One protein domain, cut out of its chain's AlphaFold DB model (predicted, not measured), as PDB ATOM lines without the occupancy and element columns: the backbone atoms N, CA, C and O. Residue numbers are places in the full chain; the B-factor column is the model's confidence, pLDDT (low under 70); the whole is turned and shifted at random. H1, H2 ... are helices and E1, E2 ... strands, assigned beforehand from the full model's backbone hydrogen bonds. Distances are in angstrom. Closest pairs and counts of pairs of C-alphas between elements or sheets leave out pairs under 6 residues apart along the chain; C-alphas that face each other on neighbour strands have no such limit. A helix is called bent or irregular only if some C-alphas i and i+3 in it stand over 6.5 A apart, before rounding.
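What this domain is: This is residues 16 to 100 of the 319 residues of an uncharacterized protein of Nitrospira sp (UniProt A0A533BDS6). A twisted five-strand sheet, three longer strands E1, E2 and E3 beside two short ones, E4 and E5, has the long helix H2 crossing over E3 and the short H3 over E5. H1 packs beside the strands, near E4, and H4 packs on H2. The printed part has 85 residues, with four named helices and five named strands in the order E1 E2 E3 H1 H2 E4 H3 E5 H4; the sheet, E1 E2 E3 E4 E5, is mixed, and the class is mixed, helices and strands. It is compact, radius of gyration of the C-alphas 11.9 A, spanning 32 by 27 by 20 A.

Where its parts are: Find C-alpha 16 at (110.219, 78.689, 148.037), where E1, residues 16 to 20, begins. E2, residues 26 to 31, runs 15.9 A, and E3, residues 35 to 40, 16.4 A. After H1, residues 41 to 47, H2, residues 53 to 68, runs 23.9 A; it is irregular, C-alphas 54 and 57 being 7.4 A apart. Then come E4, residues 75 to 77, H3, residues 80 to 85, E5, residues 90 to 92, and H4, residues 93 to 98, ending at (104.729, 98.368, 129.474).

How they stand to each other: Hairpins E1-E2 and E2-E3 form a meander, each strand antiparallel to the one before; look for N 18 and O 28, 2.9 A, and N 29 and O 37, 2.9 A, within hydrogen-bond range. Parallel E3 and E4 have N 76 and O 38 at 2.8 A; parallel E4 and E5 have N 91 and O 75 at 3.0 A. Two strand-helix-strand units, parallel neighbours joined through helices, are E3, H1 H2, E4, left-handed in its crossover, and E4, H3, E5, right-handed. H2 is over E3, their closest C-alphas those of Gly 35 and Arg 64, 5.2 A. H2, with residues 55 to 62 alone, touches H4 about perpendicular, at 86 degrees, closest at the C-alphas of Lys 58 and Ile 97, 6.0 A. H1 is on the sheet over none of its strands, height 4.6 A. H3 is over E5; H4 only grazes the sheet. Each O i to N i+4 pair is within range in H1 and H4, but 9 of 12 in H2 and 0 of 2 in H3, where 3 of 3 O i to N i+3 pairs are.

The domain as a whole: The C-alphas farthest apart, of Pro 22 and Phe 100, are 33.4 A apart. The printed part has no cut and no long link. Its mean pLDDT is 88.1, with residues 22 to 24 under 70.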
ATOM      1  N   ASN A  16     110.492  80.099 148.268       94.12
ATOM      2  CA  ASN A  16     110.219  78.689 148.037       94.12
ATOM      3  C   ASN A  16     109.883  78.490 146.554       94.12
ATOM      4  O   ASN A  16     108.816  78.916 146.107       94.12
ATOM      5  N   GLY A  17     110.822  77.933 145.791       92.81
ATOM      6  CA  GLY A  17     110.668  77.637 144.371       92.81
ATOM      7  C   GLY A  17     110.405  76.153 144.119       92.81
ATOM      8  O   GLY A  17     111.071  75.295 144.695       92.81
ATOM      9  N   VAL A  18     109.463  75.845 143.230       92.31
ATOM     10  CA  VAL A  18     109.118  74.474 142.823       92.31
ATOM     11  C   VAL A  18     109.059  74.402 141.301       92.31
ATOM     12  O   VAL A  18     108.410  75.236 140.668       92.31
ATOM     13  N   ALA A  19     109.724  73.410 140.709       90.56
ATOM     14  CA  ALA A  19     109.608  73.124 139.283       90.56
ATOM     15  C   ALA A  19     108.277  72.425 138.970       90.56
ATOM     16  O   ALA A  19     107.794  71.592 139.737       90.56
ATOM     17  N   LEU A  20     107.657  72.814 137.859       85.00
ATOM     18  CA  LEU A  20     106.352  72.351 137.413       85.00
ATOM     19  C   LEU A  20     106.438  71.756 136.003       85.00
ATOM     20  O   LEU A  20     107.084  72.305 135.108       85.00
ATOM     21  N   GLY A  21     105.659  70.694 135.788       71.06
ATOM     22  CA  GLY A  21     105.488  70.047 134.486       71.06
ATOM     23  C   GLY A  21     106.550  68.983 134.172       71.06
ATOM     24  O   GLY A  21     107.523  68.836 134.899       71.06
ATOM     25  N   PRO A  22     106.369  68.212 133.087       59.16
ATOM     26  CA  PRO A  22     107.225  67.064 132.767       59.16
ATOM     27  C   PRO A  22     108.646  67.429 132.304       59.16
ATOM     28  O   PRO A  22     109.478  66.537 132.178       59.16
ATOM     29  N   LEU A  23     108.913  68.710 132.020       66.31
ATOM     30  CA  LEU A  23     110.210  69.208 131.541       66.31
ATOM     31  C   LEU A  23     110.884  70.193 132.512       66.31
ATOM     32  O   LEU A  23     111.916  70.746 132.153       66.31
ATOM     33  N   ASP A  24     110.304  70.454 133.691       65.06
ATOM     34  CA  ASP A  24     110.815  71.427 134.677       65.06
ATOM     35  C   ASP A  24     111.100  72.838 134.110       65.06
ATOM     36  O   ASP A  24     111.903  73.591 134.653       65.06
ATOM     37  N   GLN A  25     110.427  73.224 133.021       82.00
ATOM     38  CA  GLN A  25     110.639  74.511 132.338       82.00
ATOM     39  C   GLN A  25     109.857  75.672 132.961       82.00
ATOM     40  O   GLN A  25     110.099  76.831 132.626       82.00
ATOM     41  N   ILE A  26     108.901  75.374 133.846       89.56
ATOM     42  CA  ILE A  26     108.100  76.365 134.566       89.56
ATOM     43  C   ILE A  26     108.421  76.245 136.050       89.56
ATOM     44  O   ILE A  26     108.357  75.163 136.622       89.56
ATOM     45  N   PHE A  27     108.694  77.369 136.694       92.62
ATOM     46  CA  PHE A  27     108.948  77.457 138.123       92.62
ATOM     47  C   PHE A  27     107.828  78.242 138.799       92.62
ATOM     48  O   PHE A  27     107.480  79.340 138.364       92.62
ATOM     49  N   MET A  28     107.267  77.703 139.878       93.69
ATOM     50  CA  MET A  28     106.432  78.458 140.809       93.69
ATOM     51  C   MET A  28     107.310  78.993 141.933       93.69
ATOM     52  O   MET A  28     108.071  78.230 142.514       93.69
ATOM     53  N   PHE A  29     107.169  80.271 142.270       94.88
ATOM     54  CA  PHE A  29     107.812  80.871 143.434       94.88
ATOM     55  C   PHE A  29     106.779  81.393 144.422       94.88
ATOM     56  O   PHE A  29     105.832  82.073 144.031       94.88
ATOM     57  N   GLU A  30     107.032  81.163 145.708       95.19
ATOM     58  CA  GLU A  30     106.401  81.861 146.824       95.19
ATOM     59  C   GLU A  30     107.438  82.754 147.511       95.19
ATOM     60  O   GLU A  30     108.403  82.285 148.119       95.19
ATOM     61  N   CYS A  31     107.258  84.071 147.387       94.75
ATOM     62  CA  CYS A  31     108.182  85.069 147.913       94.75
ATOM     63  C   CYS A  31     107.457  86.070 148.818       94.75
ATOM     64  O   CYS A  31     106.420  86.618 148.447       94.75
ATOM     65  N   VAL A  32     108.051  86.406 149.969       92.50
ATOM     66  CA  VAL A  32     107.480  87.395 150.903       92.50
ATOM     67  C   VAL A  32     107.269  88.774 150.260       92.50
ATOM     68  O   VAL A  32     106.285  89.444 150.571       92.50
ATOM     69  N   ARG A  33     108.147  89.172 149.325       93.88
ATOM     70  CA  ARG A  33     108.123  90.477 148.641       93.88
ATOM     71  C   ARG A  33     107.285  90.461 147.360       93.88
ATOM     72  O   ARG A  33     106.400  91.291 147.192       93.88
ATOM     73  N   CYS A  34     107.553  89.526 146.453       94.31
ATOM     74  CA  CYS A  34     106.892  89.481 145.139       94.31
ATOM     75  C   CYS A  34     105.552  88.729 145.167       94.31
ATOM     76  O   CYS A  34     104.763  88.830 144.236       94.31
ATOM     77  N   GLY A  35     105.273  87.993 146.246       92.75
ATOM     78  CA  GLY A  35     104.120  87.108 146.338       92.75
ATOM     79  C   GLY A  35     104.313  85.812 145.547       92.75
ATOM     80  O   GLY A  35     105.445  85.393 145.293       92.75
ATOM     81  N   GLN A  36     103.197  85.170 145.204       94.31
ATOM     82  CA  GLN A  36     103.154  83.925 144.445       94.31
ATOM     83  C   GLN A  36     103.043  84.192 142.938       94.31
ATOM     84  O   GLN A  36     102.178  84.955 142.505       94.31
ATOM     85  N   PHE A  37     103.898  83.558 142.134       94.44
ATOM     86  CA  PHE A  37     103.875  83.668 140.669       94.44
ATOM     87  C   PHE A  37     104.502  82.439 139.994       94.44
ATOM     88  O   PHE A  37     105.263  81.704 140.623       94.44
ATOM     89  N   GLN A  38     104.191  82.225 138.712       94.69
ATOM     90  CA  GLN A  38     104.867  81.242 137.858       94.69
ATOM     91  C   GLN A  38     105.735  81.955 136.819       94.69
ATOM     92  O   GLN A  38     105.389  83.045 136.364       94.69
ATOM     93  N   ILE A  39     106.859  81.357 136.438       94.00
ATOM     94  CA  ILE A  39     107.795  81.917 135.460       94.00
ATOM     95  C   ILE A  39     108.539  80.806 134.714       94.00
ATOM     96  O   ILE A  39     108.836  79.778 135.313       94.00
ATOM     97  N   THR A  40     108.847  80.991 133.429       92.75
ATOM     98  CA  THR A  40     109.653  80.016 132.671       92.75
ATOM     99  C   THR A  40     111.158  80.220 132.850       92.75
ATOM    100  O   THR A  40     111.606  81.319 133.185       92.75
ATOM    101  N   GLU A  41     111.962  79.187 132.593       90.00
ATOM    102  CA  GLU A  41     113.432  79.288 132.618       90.00
ATOM    103  C   GLU A  41     113.961  80.355 131.641       90.00
ATOM    104  O   GLU A  41     114.852  81.145 131.980       90.00
ATOM    105  N   GLU A  42     113.366  80.461 130.450       90.19
ATOM    106  CA  GLU A  42     113.745  81.482 129.470       90.19
ATOM    107  C   GLU A  42     113.400  82.887 129.968       90.19
ATOM    108  O   GLU A  42     114.165  83.830 129.762       90.19
ATOM    109  N   ALA A  43     112.259  83.045 130.645       91.19
ATOM    110  CA  ALA A  43     111.857  84.321 131.222       91.19
ATOM    111  C   ALA A  43     112.798  84.748 132.354       91.19
ATOM    112  O   ALA A  43     113.174  85.915 132.428       91.19
ATOM    113  N   VAL A  44     113.235  83.810 133.198       91.00
ATOM    114  CA  VAL A  44     114.252  84.069 134.226       91.00
ATOM    115  C   VAL A  44     115.558  84.559 133.600       91.00
ATOM    116  O   VAL A  44     116.143  85.524 134.092       91.00
ATOM    117  N   SER A  45     115.987  83.943 132.498       88.75
ATOM    118  CA  SER A  45     117.184  84.372 131.764       88.75
ATOM    119  C   SER A  45     117.019  85.785 131.191       88.75
ATOM    120  O   SER A  45     117.901  86.626 131.355       88.75
ATOM    121  N   CYS A  46     115.852  86.082 130.614       88.31
ATOM    122  CA  CYS A  46     115.513  87.402 130.079       88.31
ATOM    123  C   CYS A  46     115.554  88.500 131.160       88.31
ATOM    124  O   CYS A  46     116.084  89.587 130.947       88.31
ATOM    125  N   LEU A  47     115.068  88.208 132.370       87.94
ATOM    126  CA  LEU A  47     115.087  89.145 133.501       87.94
ATOM    127  C   LEU A  47     116.504  89.535 133.962       87.94
ATOM    128  O   LEU A  47     116.678  90.596 134.564       87.94
ATOM    129  N   GLN A  48     117.515  88.703 133.691       85.06
ATOM    130  CA  GLN A  48     118.914  88.977 134.042       85.06
ATOM    131  C   GLN A  48     119.629  89.871 133.021       85.06
ATOM    132  O   GLN A  48     120.726  90.363 133.293       85.06
ATOM    133  N   GLU A  49     119.024  90.117 131.857       87.00
ATOM    134  CA  GLU A  49     119.593  91.001 130.847       87.00
ATOM    135  C   GLU A  49     119.692  92.441 131.373       87.00
ATOM    136  O   GLU A  49     118.758  92.980 131.972       87.00
ATOM    137  N   ALA A  50     120.820  93.109 131.112       77.81
ATOM    138  CA  ALA A  50     121.126  94.429 131.677       77.81
ATOM    139  C   ALA A  50     120.066  95.508 131.373       77.81
ATOM    140  O   ALA A  50     119.906  96.453 132.149       77.81
ATOM    141  N   GLN A  51     119.342  95.372 130.257       80.25
ATOM    142  CA  GLN A  51     118.260  96.280 129.866       80.25
ATOM    143  C   GLN A  51     117.021  96.132 130.763       80.25
ATOM    144  O   GLN A  51     116.376  97.128 131.076       80.25
ATOM    145  N   ILE A  52     116.718  94.910 131.211       82.81
ATOM    146  CA  ILE A  52     115.524  94.572 131.999       82.81
ATOM    147  C   ILE A  52     115.823  94.582 133.501       82.81
ATOM    148  O   ILE A  52     114.938  94.874 134.304       82.81
ATOM    149  N   ALA A  53     117.080  94.365 133.897       81.75
ATOM    150  CA  ALA A  53     117.505  94.317 135.295       81.75
ATOM    151  C   ALA A  53     117.078  95.553 136.118       81.75
ATOM    152  O   ALA A  53     116.761  95.441 137.302       81.75
ATOM    153  N   ARG A  54     117.020  96.740 135.495       85.31
ATOM    154  CA  ARG A  54     116.569  97.988 136.148       85.31
ATOM    155  C   ARG A  54     115.058  98.043 136.389       85.31
ATOM    156  O   ARG A  54     114.609  98.779 137.259       85.31
ATOM    157  N   ASP A  55     114.300  97.250 135.645       90.88
ATOM    158  CA  ASP A  55     112.841  97.217 135.641       90.88
ATOM    159  C   ASP A  55     112.264  96.011 136.400       90.88
ATOM    160  O   ASP A  55     111.045  95.855 136.479       90.88
ATOM    161  N   LEU A  56     113.110  95.199 137.047       91.19
ATOM    162  CA  LEU A  56     112.684  94.058 137.868       91.19
ATOM    163  C   LEU A  56     111.668  94.444 138.946       91.19
ATOM    164  O   LEU A  56     110.731  93.690 139.218       91.19
ATOM    165  N   PHE A  57     111.803  95.640 139.527       91.94
ATOM    166  CA  PHE A  57     110.851  96.135 140.519       91.94
ATOM    167  C   PHE A  57     109.434  96.278 139.941       91.94
ATOM    168  O   PHE A  57     108.469  96.047 140.666       91.94
ATOM    169  N   LYS A  58     109.280  96.578 138.640       94.94
ATOM    170  CA  LYS A  58     107.974  96.672 137.967       94.94
ATOM    171  C   LYS A  58     107.306  95.304 137.886       94.94
ATOM    172  O   LYS A  58     106.116  95.182 138.165       94.94
ATOM    173  N   VAL A  59     108.080  94.262 137.578       94.94
ATOM    174  CA  VAL A  59     107.597  92.871 137.549       94.94
ATOM    175  C   VAL A  59     107.284  92.372 138.964       94.94
ATOM    176  O   VAL A  59     106.254  91.735 139.192       94.94
ATOM    177  N   SER A  60     108.117  92.730 139.947       94.88
ATOM    178  CA  SER A  60     107.847  92.476 141.368       94.88
ATOM    179  C   SER A  60     106.568  93.167 141.846       94.88
ATOM    180  O   SER A  60     105.814  92.587 142.620       94.88
ATOM    181  N   ALA A  61     106.323  94.406 141.424       95.12
ATOM    182  CA  ALA A  61     105.129  95.157 141.789       95.12
ATOM    183  C   ALA A  61     103.875  94.556 141.145       95.12
ATOM    184  O   ALA A  61     102.869  94.364 141.822       95.12
ATOM    185  N   TYR A  62     103.963  94.172 139.870       95.12
ATOM    186  CA  TYR A  62     102.880  93.512 139.144       95.12
ATOM    187  C   TYR A  62     102.474  92.173 139.775       95.12
ATOM    188  O   TYR A  62     101.291  91.927 140.007       95.12
ATOM    189  N   THR A  63     103.443  91.311 140.099       94.69
ATOM    190  CA  THR A  63     103.166  90.028 140.772       94.69
ATOM    191  C   THR A  63     102.563  90.243 142.159       94.69
ATOM    192  O   THR A  63     101.553  89.618 142.493       94.69
ATOM    193  N   ARG A  64     103.089  91.210 142.926       94.06
ATOM    194  CA  ARG A  64     102.552  91.568 144.244       94.06
ATOM    195  C   ARG A  64     101.107  92.064 144.166       94.06
ATOM    196  O   ARG A  64     100.265  91.572 144.909       94.06
ATOM    197  N   GLU A  65     100.800  92.981 143.254       92.75
ATOM    198  CA  GLU A  65      99.448  93.510 143.034       92.75
ATOM    199  C   GLU A  65      98.434  92.409 142.708       92.75
ATOM    200  O   GLU A  65      97.320  92.419 143.240       92.75
ATOM    201  N   ARG A  66      98.810  91.431 141.875       91.94
ATOM    202  CA  ARG A  66      97.928  90.308 141.527       91.94
ATOM    203  C   ARG A  66      97.577  89.451 142.734       91.94
ATOM    204  O   ARG A  66      96.414  89.082 142.888       91.94
ATOM    205  N   VAL A  67      98.556  89.165 143.589       91.88
ATOM    206  CA  VAL A  67      98.356  88.387 144.822       91.88
ATOM    207  C   VAL A  67      97.417  89.123 145.770       91.88
ATOM    208  O   VAL A  67      96.457  88.544 146.270       91.88
ATOM    209  N   VAL A  68      97.642  90.424 145.949       89.81
ATOM    210  CA  VAL A  68      96.794  91.296 146.772       89.81
ATOM    211  C   VAL A  68      95.361  91.344 146.249       89.81
ATOM    212  O   VAL A  68      94.406  91.218 147.013       89.81
ATOM    213  N   SER A  69      95.211  91.444 144.931       85.81
ATOM    214  CA  SER A  69      93.916  91.494 144.252       85.81
ATOM    215  C   SER A  69      93.259  90.117 144.097       85.81
ATOM    216  O   SER A  69      92.231  90.014 143.430       85.81
ATOM    217  N   LYS A  70      93.855  89.050 144.655       88.38
ATOM    218  CA  LYS A  70      93.400  87.653 144.521       88.38
ATOM    219  C   LYS A  70      93.160  87.241 143.063       88.38
ATOM    220  O   LYS A  70      92.234  86.494 142.750       88.38
ATOM    221  N   SER A  71      93.979  87.767 142.157       85.38
ATOM    222  CA  SER A  71      93.904  87.442 140.738       85.38
ATOM    223  C   SER A  71      94.368  86.002 140.491       85.38
ATOM    224  O   SER A  71      95.259  85.529 141.198       85.38
ATOM    225  N   PRO A  72      93.840  85.314 139.461       85.25
ATOM    226  CA  PRO A  72      94.322  83.992 139.082       85.25
ATOM    227  C   PRO A  72      95.832  83.985 138.825       85.25
ATOM    228  O   PRO A  72      96.390  84.970 138.318       85.25
ATOM    229  N   LEU A  73      96.476  82.866 139.156       84.62
ATOM    230  CA  LEU A  73      97.895  82.646 138.899       84.62
ATOM    231  C   LEU A  73      98.174  82.717 137.389       84.62
ATOM    232  O   LEU A  73      97.345  82.311 136.575       84.62
ATOM    233  N   ILE A  74      99.329  83.270 137.032       85.06
ATOM    234  CA  ILE A  74      99.769  83.455 135.648       85.06
ATOM    235  C   ILE A  74     101.222  83.025 135.503       85.06
ATOM    236  O   ILE A  74     102.008  83.175 136.445       85.06
ATOM    237  N   THR A  75     101.578  82.578 134.302       92.62
ATOM    238  CA  THR A  75     102.956  82.246 133.938       92.62
ATOM    239  C   THR A  75     103.614  83.415 133.218       92.62
ATOM    240  O   THR A  75     103.144  83.875 132.177       92.62
ATOM    241  N   ILE A  76     104.720  83.903 133.770       94.25
ATOM    242  CA  ILE A  76     105.567  84.913 133.141       94.25
ATOM    243  C   ILE A  76     106.468  84.215 132.117       94.25
ATOM    244  O   ILE A  76     107.189  83.279 132.461       94.25
ATOM    245  N   VAL A  77     106.432  84.677 130.870       92.56
ATOM    246  CA  VAL A  77     107.221  84.123 129.759       92.56
ATOM    247  C   VAL A  77     108.186  85.164 129.183       92.56
ATOM    248  O   VAL A  77     108.022  86.366 129.396       92.56
ATOM    249  N   SER A  78     109.200  84.719 128.443       90.50
ATOM    250  CA  SER A  78     110.206  85.610 127.845       90.50
ATOM    251  C   SER A  78     109.652  86.468 126.704       90.50
ATOM    252  O   SER A  78     110.058  87.615 126.544       90.50
ATOM    253  N   SER A  79     108.712  85.937 125.915       88.19
ATOM    254  CA  SER A  79     108.151  86.619 124.746       88.19
ATOM    255  C   SER A  79     106.703  86.223 124.477       88.19
ATOM    256  O   SER A  79     106.219  85.186 124.931       88.19
ATOM    257  N   THR A  80     106.005  87.029 123.677       79.88
ATOM    258  CA  THR A  80     104.624  86.741 123.268       79.88
ATOM    259  C   THR A  80     104.514  85.423 122.493       79.88
ATOM    260  O   THR A  80     103.511  84.728 122.616       79.88
ATOM    261  N   GLN A  81     105.545  85.023 121.737       83.81
ATOM    262  CA  GLN A  81     105.560  83.733 121.035       83.81
ATOM    263  C   GLN A  81     105.595  82.547 122.009       83.81
ATOM    264  O   GLN A  81     104.969  81.524 121.742       83.81
ATOM    265  N   ALA A  82     106.274  82.690 123.150       80.38
ATOM    266  CA  ALA A  82     106.359  81.637 124.160       80.38
ATOM    267  C   ALA A  82     105.009  81.354 124.850       80.38
ATOM    268  O   ALA A  82     104.813  80.255 125.363       80.38
ATOM    269  N   ILE A  83     104.051  82.293 124.806       78.44
ATOM    270  CA  ILE A  83     102.690  82.110 125.347       78.44
ATOM    271  C   ILE A  83     101.995  80.901 124.709       78.44
ATOM    272  O   ILE A  83     101.289  80.174 125.403       78.44
ATOM    273  N   ALA A  84     102.222  80.650 123.414       78.56
ATOM    274  CA  ALA A  84     101.597  79.540 122.689       78.56
ATOM    275  C   ALA A  84     101.963  78.154 123.254       78.56
ATOM    276  O   ALA A  84     101.229  77.193 123.034       78.56
ATOM    277  N   ASN A  85     103.069  78.059 123.998       78.50
ATOM    278  CA  ASN A  85     103.573  76.812 124.572       78.50
ATOM    279  C   ASN A  85     103.121  76.591 126.025       78.50
ATOM    280  O   ASN A  85     103.482  75.579 126.625       78.50
ATOM    281  N   ILE A  86     102.354  77.518 126.611       81.06
ATOM    282  CA  ILE A  86     101.912  77.435 128.004       81.06
ATOM    283  C   ILE A  86     100.460  76.974 128.085       81.06
ATOM    284  O   ILE A  86      99.551  77.567 127.508       81.06
ATOM    285  N   THR A  87     100.221  75.940 128.887       76.88
ATOM    286  CA  THR A  87      98.876  75.515 129.274       76.88
ATOM    287  C   THR A  87      98.345  76.419 130.393       76.88
ATOM    288  O   THR A  87      98.507  76.138 131.576       76.88
ATOM    289  N   GLY A  88      97.718  77.541 130.032       78.19
ATOM    290  CA  GLY A  88      97.092  78.458 130.993       78.19
ATOM    291  C   GLY A  88      97.232  79.930 130.619       78.19
ATOM    292  O   GLY A  88      97.596  80.276 129.498       78.19
ATOM    293  N   ALA A  89      96.924  80.815 131.569       83.88
ATOM    294  CA  ALA A  89      97.102  82.251 131.384       83.88
ATOM    295  C   ALA A  89      98.589  82.621 131.502       83.88
ATOM    296  O   ALA A  89      99.212  82.385 132.538       83.88
ATOM    297  N   ALA A  90      99.144  83.235 130.460       88.81
ATOM    298  CA  ALA A  90     100.532  83.680 130.431       88.81
ATOM    299  C   ALA A  90     100.659  85.124 129.939       88.81
ATOM    300  O   ALA A  90      99.769  85.655 129.271       88.81
ATOM    301  N   ILE A  91     101.764  85.769 130.301       90.62
ATOM    302  CA  ILE A  91     102.086  87.143 129.910       90.62
ATOM    303  C   ILE A  91     103.598  87.295 129.766       90.62
ATOM    304  O   ILE A  91     104.360  86.735 130.555       90.62
ATOM    305  N   ASP A  92     104.041  88.050 128.766       92.19
ATOM    306  CA  ASP A  92     105.464  88.304 128.567       92.19
ATOM    307  C   ASP A  92     105.996  89.443 129.456       92.19
ATOM    308  O   ASP A  92     105.262  90.349 129.868       92.19
ATOM    309  N   VAL A  93     107.297  89.397 129.747       92.31
ATOM    310  CA  VAL A  93     107.986  90.376 130.607       92.31
ATOM    311  C   VAL A  93     107.818  91.817 130.105       92.31
ATOM    312  O   VAL A  93     107.587  92.723 130.908       92.31
ATOM    313  N   GLN A  94     107.884  92.049 128.791       90.81
ATOM    314  CA  GLN A  94     107.793  93.396 128.215       90.81
ATOM    315  C   GLN A  94     106.384  93.974 128.350       90.81
ATOM    316  O   GLN A  94     106.228  95.145 128.698       90.81
ATOM    317  N   SER A  95     105.351  93.151 128.170       90.25
ATOM    318  CA  SER A  95     103.959  93.529 128.418       90.25
ATOM    319  C   SER A  95     103.727  93.936 129.874       90.25
ATOM    320  O   SER A  95     103.028  94.919 130.124       90.25
ATOM    321  N   ILE A  96     104.338  93.237 130.842       92.81
ATOM    322  CA  ILE A  96     104.270  93.625 132.261       92.81
ATOM    323  C   ILE A  96     104.900  95.007 132.471       92.81
ATOM    324  O   ILE A  96     104.288  95.889 133.077       92.81
ATOM    325  N   ILE A  97     106.113  95.212 131.953       92.25
ATOM    326  CA  ILE A  97     106.848  96.478 132.084       92.25
ATOM    327  C   ILE A  97     106.081  97.627 131.416       92.25
ATOM    328  O   ILE A  97     105.969  98.713 131.988       92.25
ATOM    329  N   GLY A  98     105.500  97.387 130.237       89.75
ATOM    330  CA  GLY A  98     104.729  98.368 129.474       89.75
ATOM    331  C   GLY A  98     103.410  98.788 130.132       89.75
ATOM    332  O   GLY A  98     102.925  99.888 129.866       89.75
ATOM    333  N   GLN A  99     102.851  97.953 131.015       91.06
ATOM    334  CA  GLN A  99     101.671  98.278 131.825       91.06
ATOM    335  C   GLN A  99     101.996  99.142 133.049       91.06
ATOM    336  O   GLN A  99     101.078  99.548 133.766       91.06
ATOM    337  N   PHE A 100     103.272  99.402 133.344       92.12
ATOM    338  CA  PHE A 100     103.635 100.245 134.477       92.12
ATOM    339  C   PHE A 100     103.136 101.690 134.260       92.12
ATOM    340  O   PHE A 100     103.215 102.198 133.137       92.12
TER     341      PHE A 100